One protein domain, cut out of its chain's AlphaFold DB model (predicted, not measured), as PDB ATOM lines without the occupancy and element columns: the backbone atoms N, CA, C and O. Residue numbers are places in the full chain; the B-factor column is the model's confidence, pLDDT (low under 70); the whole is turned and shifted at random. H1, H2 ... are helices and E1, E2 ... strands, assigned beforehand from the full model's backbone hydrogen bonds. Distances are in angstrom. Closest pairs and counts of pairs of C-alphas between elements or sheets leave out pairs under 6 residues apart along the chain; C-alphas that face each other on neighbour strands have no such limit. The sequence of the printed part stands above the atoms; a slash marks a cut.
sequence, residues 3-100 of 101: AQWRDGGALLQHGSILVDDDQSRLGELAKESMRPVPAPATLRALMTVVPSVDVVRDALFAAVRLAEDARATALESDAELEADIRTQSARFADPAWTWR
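What this domain is: This is residues 3 to 100 of the 101 residues of an uncharacterized protein of Gemmatimonadaceae bacterium (UniProt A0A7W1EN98). This is a loose, open frame: a small strand hairpin, E1 and E2, and five helices set apart round a wide outline, with no helix touching another. From the hairpin the chain goes out to short H1 and comes back to H2, then runs through the long helix H3 and a long link to the equally long H4, with short H5 after its end. The printed part has 98 residues, in the order E1 E2 H1 H2 H3 H4 H5, the two strands antiparallel and the class mixed, helices and strands. It is loose, with a radius of gyration of the C-alphas of 18.1 A, and only just flat, spanning 43 by 43 by 24 A.

How they stand to each other: E1, residues 3 to 7, and E2, residues 10 to 15, form a hairpin with a tight link, antiparallel at 163 degrees; N 5 and O 12 are within hydrogen-bond range at 2.8 A. H1, residues 26 to 29, and H2, residues 43 to 46, are apart. H3, residues 53 to 67, is apart from H2 and from both strands. H4, residues 79 to 93, is apart from H3 and both strands. H5, residues 95 to 98, is close to H4 but not clearly touching; their closest C-alphas, of Phe 92 and Thr 98, are 6.5 A apart. In H3 and H4 every O i to N i+4 pair is within hydrogen-bond range; H1, H2 and H5 are too short for such a pair.

Where its parts are: E1 begins at C-alpha 3 (-14.291, -15.480, -23.840) and is 13.8 A long; E2 is 16.8 A. H3 is 20.9 A and H4 21.0 A long. H5 ends at C-alpha 98 (-8.743, -2.824, -35.120).

The domain as a whole: The C-alphas farthest apart, of Ser 33 and Arg 71, are 46.7 A apart. The links H1 to H2 and H3 to H4 are long. The printed part has no cut, and no printed residue is under 70 in pLDDT.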
ATOM      1  N   ALA A   3     -15.281 -16.429 -24.325       95.75
ATOM      2  CA  ALA A   3     -14.291 -15.480 -23.840       95.75
ATOM      3  C   ALA A   3     -14.835 -14.737 -22.610       95.75
ATOM      4  O   ALA A   3     -16.048 -14.667 -22.382       95.75
ATOM      5  N   GLN A   4     -13.922 -14.223 -21.790       97.00
ATOM      6  CA  GLN A   4     -14.244 -13.534 -20.545       97.00
ATOM      7  C   GLN A   4     -13.436 -12.241 -20.434       97.00
ATOM      8  O   GLN A   4     -12.260 -12.204 -20.790       97.00
ATOM      9  N   TRP A   5     -14.065 -11.203 -19.891       96.00
ATOM     10  CA  TRP A   5     -13.452  -9.913 -19.598       96.00
ATOM     11  C   TRP A   5     -13.845  -9.455 -18.193       96.00
ATOM     12  O   TRP A   5     -14.979  -9.662 -17.765       96.00
ATOM     13  N   ARG A   6     -12.908  -8.850 -17.459       96.50
ATOM     14  CA  ARG A   6     -13.132  -8.336 -16.102       96.50
ATOM     15  C   ARG A   6     -12.705  -6.882 -16.049       96.50
ATOM     16  O   ARG A   6     -11.579  -6.578 -16.429       96.50
ATOM     17  N   ASP A   7     -13.578  -6.024 -15.544       95.44
ATOM     18  CA  ASP A   7     -13.296  -4.599 -15.387       95.44
ATOM     19  C   ASP A   7     -14.188  -3.991 -14.301       95.44
ATOM     20  O   ASP A   7     -15.342  -4.386 -14.168       95.44
ATOM     21  N   GLY A   8     -13.652  -3.074 -13.492       92.31
ATOM     22  CA  GLY A   8     -14.429  -2.336 -12.482       92.31
ATOM     23  C   GLY A   8     -15.206  -3.186 -11.462       92.31
ATOM     24  O   GLY A   8     -16.197  -2.718 -10.913       92.31
ATOM     25  N   GLY A   9     -14.803  -4.439 -11.219       95.75
ATOM     26  CA  GLY A   9     -15.551  -5.383 -10.372       95.75
ATOM     27  C   GLY A   9     -16.674  -6.143 -11.093       95.75
ATOM     28  O   GLY A   9     -17.298  -7.014 -10.489       95.75
ATOM     29  N   ALA A  10     -16.895  -5.880 -12.381       94.75
ATOM     30  CA  ALA A  10     -17.807  -6.620 -13.241       94.75
ATOM     31  C   ALA A  10     -17.091  -7.759 -13.993       94.75
ATOM     32  O   ALA A  10     -15.879  -7.724 -14.240       94.75
ATOM     33  N   LEU A  11     -17.863  -8.779 -14.374       95.44
ATOM     34  CA  LEU A  11     -17.432  -9.887 -15.226       95.44
ATOM     35  C   LEU A  11     -18.366  -9.971 -16.434       95.44
ATOM     36  O   LEU A  11     -19.563 -10.192 -16.278       95.44
ATOM     37  N   LEU A  12     -17.795  -9.867 -17.629       93.94
ATOM     38  CA  LEU A  12     -18.472 -10.167 -18.882       93.94
ATOM     39  C   LEU A  12     -18.027 -11.547 -19.366       93.94
ATOM     40  O   LEU A  12     -16.846 -11.763 -19.632       93.94
ATOM     41  N   GLN A  13     -18.976 -12.466 -19.521       94.25
ATOM     42  CA  GLN A  13     -18.774 -13.732 -20.221       94.25
ATOM     43  C   GLN A  13     -19.596 -13.719 -21.506       94.25
ATOM     44  O   GLN A  13     -20.808 -13.532 -21.466       94.25
ATOM     45  N   HIS A  14     -18.938 -13.938 -22.640       94.31
ATOM     46  CA  HIS A  14     -19.599 -13.971 -23.940       94.31
ATOM     47  C   HIS A  14     -19.071 -15.120 -24.796       94.31
ATOM     48  O   HIS A  14     -18.023 -15.710 -24.524       94.31
ATOM     49  N   GLY A  15     -19.815 -15.474 -25.836       93.94
ATOM     50  CA  GLY A  15     -19.440 -16.564 -26.715       93.94
ATOM     51  C   GLY A  15     -20.347 -16.680 -27.926       93.94
ATOM     52  O   GLY A  15     -21.292 -15.915 -28.095       93.94
ATOM     53  N   SER A  16     -20.030 -17.658 -28.763       93.06
ATOM     54  CA  SER A  16     -20.796 -18.001 -29.957       93.06
ATOM     55  C   SER A  16     -21.424 -19.386 -29.831       93.06
ATOM     56  O   SER A  16     -20.768 -20.335 -29.383       93.06
ATOM     57  N   ILE A  17     -22.677 -19.490 -30.275       93.19
ATOM     58  CA  ILE A  17     -23.376 -20.747 -30.551       93.19
ATOM     59  C   ILE A  17     -23.506 -20.857 -32.067       93.19
ATOM     60  O   ILE A  17     -24.008 -19.942 -32.717       93.19
ATOM     61  N   LEU A  18     -23.032 -21.964 -32.632       93.62
ATOM     62  CA  LEU A  18     -23.058 -22.188 -34.073       93.62
ATOM     63  C   LEU A  18     -24.391 -22.839 -34.445       93.62
ATOM     64  O   LEU A  18     -24.635 -23.990 -34.092       93.62
ATOM     65  N   VAL A  19     -25.272 -22.113 -35.133       93.06
ATOM     66  CA  VAL A  19     -26.571 -22.662 -35.562       93.06
ATOM     67  C   VAL A  19     -26.403 -23.469 -36.846       93.06
ATOM     68  O   VAL A  19     -26.704 -24.659 -36.878       93.06
ATOM     69  N   ASP A  20     -25.869 -22.820 -37.873       91.94
ATOM     70  CA  ASP A  20     -25.653 -23.370 -39.208       91.94
ATOM     71  C   ASP A  20     -24.421 -22.725 -39.853       91.94
ATOM     72  O   ASP A  20     -24.484 -22.078 -40.894       91.94
ATOM     73  N   ASP A  21     -23.313 -22.775 -39.125       88.81
ATOM     74  CA  ASP A  21     -22.089 -22.075 -39.496       88.81
ATOM     75  C   ASP A  21     -21.282 -22.871 -40.531       88.81
ATOM     76  O   ASP A  21     -20.983 -24.050 -40.316       88.81
ATOM     77  N   ASP A  22     -20.899 -22.214 -41.627       87.00
ATOM     78  CA  ASP A  22     -19.972 -22.747 -42.626       87.00
ATOM     79  C   ASP A  22     -18.578 -22.150 -42.411       87.00
ATOM     80  O   ASP A  22     -18.294 -20.997 -42.742       87.00
ATOM     81  N   GLN A  23     -17.687 -22.977 -41.868       87.56
ATOM     82  CA  GLN A  23     -16.321 -22.585 -41.536       87.56
ATOM     83  C   GLN A  23     -15.310 -22.826 -42.662       87.56
ATOM     84  O   GLN A  23     -14.118 -22.580 -42.468       87.56
ATOM     85  N   SER A  24     -15.750 -23.263 -43.847       84.81
ATOM     86  CA  SER A  24     -14.860 -23.522 -44.989       84.81
ATOM     87  C   SER A  24     -14.037 -22.291 -45.393       84.81
ATOM     88  O   SER A  24     -12.870 -22.413 -45.764       84.81
ATOM     89  N   ARG A  25     -14.609 -21.092 -45.231       85.38
ATOM     90  CA  ARG A  25     -13.990 -19.813 -45.614       85.38
ATOM     91  C   ARG A  25     -12.943 -19.293 -44.631       85.38
ATOM     92  O   ARG A  25     -12.232 -18.348 -44.958       85.38
ATOM     93  N   LEU A  26     -12.815 -19.876 -43.437       88.06
ATOM     94  CA  LEU A  26     -11.866 -19.374 -42.434       88.06
ATOM     95  C   LEU A  26     -10.420 -19.398 -42.944       88.06
ATOM     96  O   LEU A  26      -9.672 -18.456 -42.696       88.06
ATOM     97  N   GLY A  27     -10.053 -20.425 -43.717       85.31
ATOM     98  CA  GLY A  27      -8.723 -20.523 -44.319       85.31
ATOM     99  C   GLY A  27      -8.427 -19.428 -45.349       85.31
ATOM    100  O   GLY A  27      -7.277 -19.027 -45.482       85.31
ATOM    101  N   GLU A  28      -9.447 -18.910 -46.041       87.38
ATOM    102  CA  GLU A  28      -9.304 -17.810 -47.010       87.38
ATOM    103  C   GLU A  28      -9.131 -16.451 -46.321       87.38
ATOM    104  O   GLU A  28      -8.507 -15.542 -46.865       87.38
ATOM    105  N   LEU A  29      -9.715 -16.302 -45.129       89.06
ATOM    106  CA  LEU A  29      -9.724 -15.054 -44.365       89.06
ATOM    107  C   LEU A  29      -8.531 -14.935 -43.408       89.06
ATOM    108  O   LEU A  29      -8.227 -13.843 -42.924       89.06
ATOM    109  N   ALA A  30      -7.860 -16.046 -43.113       89.25
ATOM    110  CA  ALA A  30      -6.711 -16.064 -42.229       89.25
ATOM    111  C   ALA A  30      -5.460 -15.512 -42.920       89.25
ATOM    112  O   ALA A  30      -5.121 -15.865 -44.047       89.25
ATOM    113  N   LYS A  31      -4.721 -14.665 -42.200       87.81
ATOM    114  CA  LYS A  31      -3.429 -14.141 -42.667       87.81
ATOM    115  C   LYS A  31      -2.360 -15.235 -42.777       87.81
ATOM    116  O   LYS A  31      -1.446 -15.126 -43.589       87.81
ATOM    117  N   GLU A  32      -2.453 -16.254 -41.931       89.06
ATOM    118  CA  GLU A  32      -1.529 -17.381 -41.887       89.06
ATOM    119  C   GLU A  32      -2.246 -18.658 -42.315       89.06
ATOM    120  O   GLU A  32      -3.444 -18.817 -42.082       89.06
ATOM    121  N   SER A  33      -1.493 -19.580 -42.920       84.81
ATOM    122  CA  SER A  33      -2.024 -20.887 -43.305       84.81
ATOM    123  C   SER A  33      -2.558 -21.616 -42.074       84.81
ATOM    124  O   SER A  33      -1.818 -21.903 -41.128       84.81
ATOM    125  N   MET A  34      -3.854 -21.910 -42.086       84.38
ATOM    126  CA  MET A  34      -4.505 -22.662 -41.027       84.38
ATOM    127  C   MET A  34      -4.398 -24.159 -41.300       84.38
ATOM    128  O   MET A  34      -4.484 -24.622 -42.439       84.38
ATOM    129  N   ARG A  35      -4.278 -24.948 -40.230       84.38
ATOM    130  CA  ARG A  35      -4.570 -26.382 -40.325       84.38
ATOM    131  C   ARG A  35      -6.034 -26.569 -40.751       84.38
ATOM    132  O   ARG A  35      -6.849 -25.704 -40.425       84.38
ATOM    133  N   PRO A  36      -6.378 -27.685 -41.420       81.12
ATOM    134  CA  PRO A  36      -7.762 -27.980 -41.767       81.12
ATOM    135  C   PRO A  36      -8.675 -27.822 -40.549       81.12
ATOM    136  O   PRO A  36      -8.426 -28.427 -39.502       81.12
ATOM    137  N   VAL A  37      -9.694 -26.973 -40.681       79.81
ATOM    138  CA  VAL A  37     -10.669 -26.732 -39.616       79.81
ATOM    139  C   VAL A  37     -11.585 -27.959 -39.549       79.81
ATOM    140  O   VAL A  37     -12.146 -28.344 -40.579       79.81
ATOM    141  N   PRO A  38     -11.711 -28.626 -38.388       81.88
ATOM    142  CA  PRO A  38     -12.642 -29.738 -38.249       81.88
ATOM    143  C   PRO A  38     -14.080 -29.254 -38.459       81.88
ATOM    144  O   PRO A  38     -14.380 -28.079 -38.250       81.88
ATOM    145  N   ALA A  39     -14.976 -30.164 -38.843       83.25
ATOM    146  CA  ALA A  39     -16.384 -29.822 -39.019       83.25
ATOM    147  C   ALA A  39     -16.942 -29.159 -37.737       83.25
ATOM    148  O   ALA A  39     -16.760 -29.709 -36.645       83.25
ATOM    149  N   PRO A  40     -17.596 -27.986 -37.844       88.50
ATOM    150  CA  PRO A  40     -18.108 -27.285 -36.678       88.50
ATOM    151  C   PRO A  40     -19.235 -28.075 -36.013       88.50
ATOM    152  O   PRO A  40     -20.091 -28.664 -36.675       88.50
ATOM    153  N   ALA A  41     -19.271 -28.042 -34.681       90.62
ATOM    154  CA  ALA A  41     -20.376 -28.583 -33.897       90.62
ATOM    155  C   ALA A  41     -21.574 -27.620 -33.947       90.62
ATOM    156  O   ALA A  41     -21.793 -26.831 -33.025       90.62
ATOM    157  N   THR A  42     -22.305 -27.635 -35.061       93.88
ATOM    158  CA  THR A  42     -23.477 -26.779 -35.277       93.88
ATOM    159  C   THR A  42     -24.752 -27.409 -34.718       93.88
ATOM    160  O   THR A  42     -24.861 -28.632 -34.616       93.88
ATOM    161  N   LEU A  43     -25.765 -26.595 -34.407       94.25
ATOM    162  CA  LEU A  43     -27.100 -27.110 -34.079       94.25
ATOM    163  C   LEU A  43     -27.704 -27.880 -35.258       94.25
ATOM    164  O   LEU A  43     -28.337 -28.911 -35.039       94.25
ATOM    165  N   ARG A  44     -27.444 -27.455 -36.505       93.00
ATOM    166  CA  ARG A  44     -27.811 -28.221 -37.706       93.00
ATOM    167  C   ARG A  44     -27.285 -29.653 -37.657       93.00
ATOM    168  O   ARG A  44     -28.017 -30.569 -38.012       93.00
ATOM    169  N   ALA A  45     -26.039 -29.856 -37.234       92.50
ATOM    170  CA  ALA A  45     -25.447 -31.190 -37.174       92.50
ATOM    171  C   ALA A  45     -26.104 -32.101 -36.116       92.50
ATOM    172  O   ALA A  45     -25.953 -33.318 -36.183       92.50
ATOM    173  N   LEU A  46     -26.827 -31.527 -35.149       92.44
ATOM    174  CA  LEU A  46     -27.417 -32.243 -34.016       92.44
ATOM    175  C   LEU A  46     -28.946 -32.372 -34.094       92.44
ATOM    176  O   LEU A  46     -29.527 -33.152 -33.341       92.44
ATOM    177  N   MET A  47     -29.610 -31.611 -34.965       92.62
ATOM    178  CA  MET A  47     -31.068 -31.483 -34.989       92.62
ATOM    179  C   MET A  47     -31.649 -31.837 -36.359       92.62
ATOM    180  O   MET A  47     -31.091 -31.505 -37.399       92.62
ATOM    181  N   THR A  48     -32.829 -32.457 -36.367       93.00
ATOM    182  CA  THR A  48     -33.562 -32.766 -37.610       93.00
ATOM    183  C   THR A  48     -34.076 -31.507 -38.311       93.00
ATOM    184  O   THR A  48     -34.166 -31.468 -39.534       93.00
ATOM    185  N   VAL A  49     -34.411 -30.472 -37.536       93.75
ATOM    186  CA  VAL A  49     -34.854 -29.163 -38.028       93.75
ATOM    187  C   VAL A  49     -33.932 -28.107 -37.442       93.75
ATOM    188  O   VAL A  49     -33.725 -28.072 -36.229       93.75
ATOM    189  N   VAL A  50     -33.383 -27.247 -38.297       94.88
ATOM    190  CA  VAL A  50     -32.501 -26.162 -37.856       94.88
ATOM    191  C   VAL A  50     -33.344 -25.047 -37.243       94.88
ATOM    192  O   VAL A  50     -34.239 -24.536 -37.919       94.88
ATOM    193  N   PRO A  51     -33.093 -24.666 -35.980       94.56
ATOM    194  CA  PRO A  51     -33.853 -23.605 -35.341       94.56
ATOM    195  C   PRO A  51     -33.506 -22.247 -35.960       94.56
ATOM    196  O   PRO A  51     -32.365 -21.997 -36.351       94.56
ATOM    197  N   SER A  52     -34.486 -21.344 -36.013       94.44
ATOM    198  CA  SER A  52     -34.210 -19.938 -36.307       94.44
ATOM    199  C   SER A  52     -33.469 -19.279 -35.139       94.44
ATOM    200  O   SER A  52     -33.488 -19.770 -34.006       94.44
ATOM    201  N   VAL A  53     -32.851 -18.125 -35.395       91.50
ATOM    202  CA  VAL A  53     -32.197 -17.324 -34.348       91.50
ATOM    203  C   VAL A  53     -33.182 -16.951 -33.235       91.50
ATOM    204  O   VAL A  53     -32.823 -17.032 -32.064       91.50
ATOM    205  N   ASP A  54     -34.430 -16.619 -33.576       94.50
ATOM    206  CA  ASP A  54     -35.473 -16.305 -32.593       94.50
ATOM    207  C   ASP A  54     -35.789 -17.493 -31.680       94.50
ATOM    208  O   ASP A  54     -35.881 -17.329 -30.466       94.50
ATOM    209  N   VAL A  55     -35.872 -18.705 -32.239       96.00
ATOM    210  CA  VAL A  55     -36.108 -19.930 -31.458       96.00
ATOM    211  C   VAL A  55     -34.959 -20.175 -30.480       96.00
ATOM    212  O   VAL A  55     -35.196 -20.504 -29.318       96.00
ATOM    213  N   VAL A  56     -33.711 -19.981 -30.921       95.50
ATOM    214  CA  VAL A  56     -32.535 -20.112 -30.047       95.50
ATOM    215  C   VAL A  56     -32.541 -19.038 -28.956       95.50
ATOM    216  O   VAL A  56     -32.315 -19.360 -27.791       95.50
ATOM    217  N   ARG A  57     -32.842 -17.779 -29.301       94.06
ATOM    218  CA  ARG A  57     -32.970 -16.667 -28.344       94.06
ATOM    219  C   ARG A  57     -34.000 -16.986 -27.262       94.06
ATOM    220  O   ARG A  57     -33.704 -16.844 -26.077       94.06
ATOM    221  N   ASP A  58     -35.192 -17.418 -27.657       96.12
ATOM    222  CA  ASP A  58     -36.294 -17.664 -26.727       96.12
ATOM    223  C   ASP A  58     -35.993 -18.861 -25.816       96.12
ATOM    224  O   ASP A  58     -36.228 -18.797 -24.606       96.12
ATOM    225  N   ALA A  59     -35.386 -19.919 -26.367       96.31
ATOM    226  CA  ALA A  59     -34.914 -21.063 -25.592       96.31
ATOM    227  C   ALA A  59     -33.832 -20.669 -24.572       96.31
ATOM    228  O   ALA A  59     -33.873 -21.132 -23.432       96.31
ATOM    229  N   LEU A  60     -32.897 -19.786 -24.941       95.31
ATOM    230  CA  LEU A  60     -31.883 -19.265 -24.021       95.31
ATOM    231  C   LEU A  60     -32.510 -18.451 -22.885       95.31
ATOM    232  O   LEU A  60     -32.174 -18.681 -21.726       95.31
ATOM    233  N   PHE A  61     -33.457 -17.553 -23.181       96.38
ATOM    234  CA  PHE A  61     -34.177 -16.820 -22.134       96.38
ATOM    235  C   PHE A  61     -34.932 -17.760 -21.194       96.38
ATOM    236  O   PHE A  61     -34.887 -17.571 -19.980       96.38
ATOM    237  N   ALA A  62     -35.612 -18.775 -21.730       97.88
ATOM    238  CA  ALA A  62     -36.305 -19.767 -20.914       97.88
ATOM    239  C   ALA A  62     -35.329 -20.541 -20.013       97.88
ATOM    240  O   ALA A  62     -35.601 -20.706 -18.825       97.88
ATOM    241  N   ALA A  63     -34.178 -20.958 -20.548       97.31
ATOM    242  CA  ALA A  63     -33.152 -21.670 -19.792       97.31
ATOM    243  C   ALA A  63     -32.551 -20.809 -18.669       97.31
ATOM    244  O   ALA A  63     -32.471 -21.269 -17.534       97.31
ATOM    245  N   VAL A  64     -32.196 -19.551 -18.955       96.00
ATOM    246  CA  VAL A  64     -31.671 -18.607 -17.950       96.00
ATOM    247  C   VAL A  64     -32.706 -18.331 -16.864       96.00
ATOM    248  O   VAL A  64     -32.369 -18.328 -15.684       96.00
ATOM    249  N   ARG A  65     -33.979 -18.156 -17.235       97.75
ATOM    250  CA  ARG A  65     -35.055 -17.939 -16.258       97.75
ATOM    251  C   ARG A  65     -35.286 -19.131 -15.348       97.75
ATOM    252  O   ARG A  65     -35.589 -18.954 -14.173       97.75
ATOM    253  N   LEU A  66     -35.167 -20.332 -15.899       98.25
ATOM    254  CA  LEU A  66     -35.334 -21.560 -15.140       98.25
ATOM    255  C   LEU A  66     -34.151 -21.821 -14.198       98.25
ATOM    256  O   LEU A  66     -34.369 -22.264 -13.075       98.25
ATOM    257  N   ALA A  67     -32.923 -21.590 -14.667       97.81
ATOM    258  CA  ALA A  67     -31.708 -21.988 -13.959       97.81
ATOM    259  C   ALA A  67     -31.135 -20.907 -13.031       97.81
ATOM    260  O   ALA A  67     -30.580 -21.254 -11.993       97.81
ATOM    261  N   GLU A  68     -31.261 -19.626 -13.386       95.75
ATOM    262  CA  GLU A  68     -30.496 -18.539 -12.754       95.75
ATOM    263  C   GLU A  68     -31.390 -17.409 -12.215       95.75
ATOM    264  O   GLU A  68     -31.345 -17.101 -11.026       95.75
ATOM    265  N   ASP A  69     -32.226 -16.787 -13.058       96.19
ATOM    266  CA  ASP A  69     -33.085 -15.661 -12.655       96.19
ATOM    267  C   ASP A  69     -34.438 -15.665 -13.374       96.19
ATOM    268  O   ASP A  69     -34.566 -15.214 -14.515       96.19
ATOM    269  N   ALA A  70     -35.486 -16.085 -12.661       97.50
ATOM    270  CA  ALA A  70     -36.862 -16.138 -13.156       97.50
ATOM    271  C   ALA A  70     -37.405 -14.799 -13.690       97.50
ATOM    272  O   ALA A  70     -38.376 -14.797 -14.448       97.50
ATOM    273  N   ARG A  71     -36.798 -13.666 -13.315       96.38
ATOM    274  CA  ARG A  71     -37.194 -12.323 -13.759       96.38
ATOM    275  C   ARG A  71     -36.290 -11.753 -14.850       96.38
ATOM    276  O   ARG A  71     -36.484 -10.598 -15.213       96.38
ATOM    277  N   ALA A  72     -35.355 -12.527 -15.399       95.00
ATOM    278  CA  ALA A  72     -34.476 -12.056 -16.462       95.00
ATOM    279  C   ALA A  72     -35.283 -11.526 -17.663       95.00
ATOM    280  O   ALA A  72     -36.123 -12.226 -18.245       95.00
ATOM    281  N   THR A  73     -35.014 -10.289 -18.064       94.25
ATOM    282  CA  THR A  73     -35.621  -9.622 -19.222       94.25
ATOM    283  C   THR A  73     -34.556  -9.228 -20.234       94.25
ATOM    284  O   THR A  73     -33.358  -9.317 -19.969       94.25
ATOM    285  N   ALA A  74     -34.994  -8.829 -21.428       91.94
ATOM    286  CA  ALA A  74     -34.097  -8.171 -22.364       91.94
ATOM    287  C   ALA A  74     -33.529  -6.895 -21.728       91.94
ATOM    288  O   ALA A  74     -34.208  -6.240 -20.934       91.94
ATOM    289  N   LEU A  75     -32.286  -6.565 -22.082       89.38
ATOM    290  CA  LEU A  75     -31.702  -5.272 -21.752       89.38
ATOM    291  C   LEU A  75     -32.488  -4.191 -22.493       89.38
ATOM    292  O   LEU A  75     -32.620  -4.246 -23.718       89.38
ATOM    293  N   GLU A  76     -33.021  -3.238 -21.743       92.00
ATOM    294  CA  GLU A  76     -33.645  -2.045 -22.301       92.00
ATOM    295  C   GLU A  76     -32.567  -0.992 -22.536       92.00
ATOM    296  O   GLU A  76     -31.660  -0.829 -21.719       92.00
ATOM    297  N   SER A  77     -32.646  -0.305 -23.675       92.00
ATOM    298  CA  SER A  77     -31.693   0.747 -24.006       92.00
ATOM    299  C   SER A  77     -32.196   2.091 -23.503       92.00
ATOM    300  O   SER A  77     -33.311   2.501 -23.834       92.00
ATOM    301  N   ASP A  78     -31.373   2.775 -22.715       95.44
ATOM    302  CA  ASP A  78     -31.600   4.149 -22.285       95.44
ATOM    303  C   ASP A  78     -30.637   5.121 -22.991       95.44
ATOM    304  O   ASP A  78     -29.785   4.739 -23.794       95.44
ATOM    305  N   ALA A  79     -30.798   6.419 -22.732       96.62
ATOM    306  CA  ALA A  79     -30.013   7.448 -23.408       96.62
ATOM    307  C   ALA A  79     -28.504   7.374 -23.099       96.62
ATOM    308  O   ALA A  79     -27.699   7.782 -23.942       96.62
ATOM    309  N   GLU A  80     -28.134   6.882 -21.915       95.69
ATOM    310  CA  GLU A  80     -26.745   6.728 -21.484       95.69
ATOM    311  C   GLU A  80     -26.111   5.532 -22.197       95.69
ATOM    312  O   GLU A  80     -25.101   5.692 -22.887       95.69
ATOM    313  N   LEU A  81     -26.779   4.376 -22.169       93.62
ATOM    314  CA  LEU A  81     -26.345   3.176 -22.875       93.62
ATOM    315  C   LEU A  81     -26.229   3.416 -24.387       93.62
ATOM    316  O   LEU A  81     -25.243   3.016 -25.003       93.62
ATOM    317  N   GLU A  82     -27.173   4.130 -25.001       96.25
ATOM    318  CA  GLU A  82     -27.090   4.499 -26.419       96.25
ATOM    319  C   GLU A  82     -25.882   5.403 -26.730       96.25
ATOM    320  O   GLU A  82     -25.275   5.304 -27.803       96.25
ATOM    321  N   ALA A  83     -25.517   6.312 -25.821       96.31
ATOM    322  CA  ALA A  83     -24.332   7.155 -25.984       96.31
ATOM    323  C   ALA A  83     -23.035   6.339 -25.893       96.31
ATOM    324  O   ALA A  83     -22.127   6.531 -26.715       96.31
ATOM    325  N   ASP A  84     -22.981   5.388 -24.967       94.88
ATOM    326  CA  ASP A  84     -21.863   4.462 -24.826       94.88
ATOM    327  C   ASP A  84     -21.740   3.536 -26.035       94.88
ATOM    328  O   ASP A  84     -20.648   3.407 -26.597       94.88
ATOM    329  N   ILE A  85     -22.851   2.968 -26.516       95.25
ATOM    330  CA  ILE A  85     -22.886   2.136 -27.727       95.25
ATOM    331  C   ILE A  85     -22.327   2.912 -28.915       95.25
ATOM    332  O   ILE A  85     -21.474   2.382 -29.629       95.25
ATOM    333  N   ARG A  86     -22.742   4.168 -29.132       96.94
ATOM    334  CA  ARG A  86     -22.199   4.992 -30.228       96.94
ATOM    335  C   ARG A  86     -20.695   5.210 -30.085       96.94
ATOM    336  O   ARG A  86     -19.964   5.057 -31.063       96.94
ATOM    337  N   THR A  87     -20.235   5.530 -28.879       97.19
ATOM    338  CA  THR A  87     -18.816   5.781 -28.594       97.19
ATOM    339  C   THR A  87     -17.966   4.532 -28.838       97.19
ATOM    340  O   THR A  87     -16.957   4.596 -29.545       97.19
ATOM    341  N   GLN A  88     -18.385   3.377 -28.314       95.62
ATOM    342  CA  GLN A  88     -17.657   2.122 -28.507       95.62
ATOM    343  C   GLN A  88     -17.750   1.625 -29.952       95.62
ATOM    344  O   GLN A  88     -16.752   1.158 -30.491       95.62
ATOM    345  N   SER A  89     -18.896   1.790 -30.618       96.31
ATOM    346  CA  SER A  89     -19.053   1.424 -32.033       96.31
ATOM    347  C   SER A  89     -18.102   2.218 -32.925       96.31
ATOM    348  O   SER A  89     -17.446   1.633 -33.783       96.31
ATOM    349  N   ALA A  90     -17.965   3.530 -32.695       96.75
ATOM    350  CA  ALA A  90     -17.013   4.363 -33.428       96.75
ATOM    351  C   ALA A  90     -15.564   3.897 -33.212       96.75
ATOM    352  O   ALA A  90     -14.802   3.782 -34.171       96.75
ATOM    353  N   ARG A  91     -15.200   3.558 -31.970       95.81
ATOM    354  CA  ARG A  91     -13.882   2.998 -31.641       95.81
ATOM    355  C   ARG A  91     -13.638   1.646 -32.312       95.81
ATOM    356  O   ARG A  91     -12.566   1.435 -32.862       95.81
ATOM    357  N   PHE A  92     -14.595   0.723 -32.262       95.00
ATOM    358  CA  PHE A  92     -14.441  -0.615 -32.842       95.00
ATOM    359  C   PHE A  92     -14.455  -0.607 -34.371       95.00
ATOM    360  O   PHE A  92     -13.875  -1.501 -34.979       95.00
ATOM    361  N   ALA A  93     -15.063   0.405 -34.990       96.06
ATOM    362  CA  ALA A  93     -15.003   0.621 -36.430       96.06
ATOM    363  C   ALA A  93     -13.690   1.280 -36.896       96.06
ATOM    364  O   ALA A  93     -13.380   1.230 -38.086       96.06
ATOM    365  N   ASP A  94     -12.918   1.896 -35.993       96.88
ATOM    366  CA  ASP A  94     -11.659   2.559 -36.333       96.88
ATOM    367  C   ASP A  94     -10.586   1.523 -36.743       96.88
ATOM    368  O   ASP A  94     -10.212   0.650 -35.945       96.88
ATOM    369  N   PRO A  95     -10.028   1.605 -37.969       95.62
ATOM    370  CA  PRO A  95      -8.916   0.757 -38.388       95.62
ATOM    371  C   PRO A  95      -7.676   0.893 -37.494       95.62
ATOM    372  O   PRO A  95      -6.968  -0.091 -37.285       95.62
ATOM    373  N   ALA A  96      -7.404   2.081 -36.946       95.62
ATOM    374  CA  ALA A  96      -6.266   2.307 -36.057       95.62
ATOM    375  C   ALA A  96      -6.423   1.574 -34.717       95.62
ATOM    376  O   ALA A  96      -5.422   1.232 -34.087       95.62
ATOM    377  N   TRP A  97      -7.662   1.303 -34.298       94.81
ATOM    378  CA  TRP A  97      -7.961   0.419 -33.176       94.81
ATOM    379  C   TRP A  97      -7.883  -1.055 -33.594       94.81
ATOM    380  O   TRP A  97      -7.157  -1.830 -32.976       94.81
ATOM    381  N   THR A  98      -8.585  -1.428 -34.668       93.56
ATOM    382  CA  THR A  98      -8.743  -2.824 -35.120       93.56
ATOM    383  C   THR A  98      -7.422  -3.482 -35.520       93.56
ATOM    384  O   THR A  98      -7.194  -4.652 -35.225       93.56
ATOM    385  N   TRP A  99      -6.540  -2.736 -36.186       91.12
ATOM    386  CA  TRP A  99      -5.290  -3.250 -36.757       91.12
ATOM    387  C   TRP A  99      -4.048  -2.807 -35.985       91.12
ATOM    388  O   TRP A  99      -2.929  -2.911 -36.504       91.12
ATOM    389  N   ARG A 100      -4.227  -2.284 -34.766       86.31
ATOM    390  CA  ARG A 100      -3.108  -1.886 -33.913       86.31
ATOM    391  C   ARG A 100      -2.210  -3.101 -33.665       86.31
ATOM    392  O   ARG A 100      -2.697  -4.167 -33.300       86.31
TER     393      ARG A 100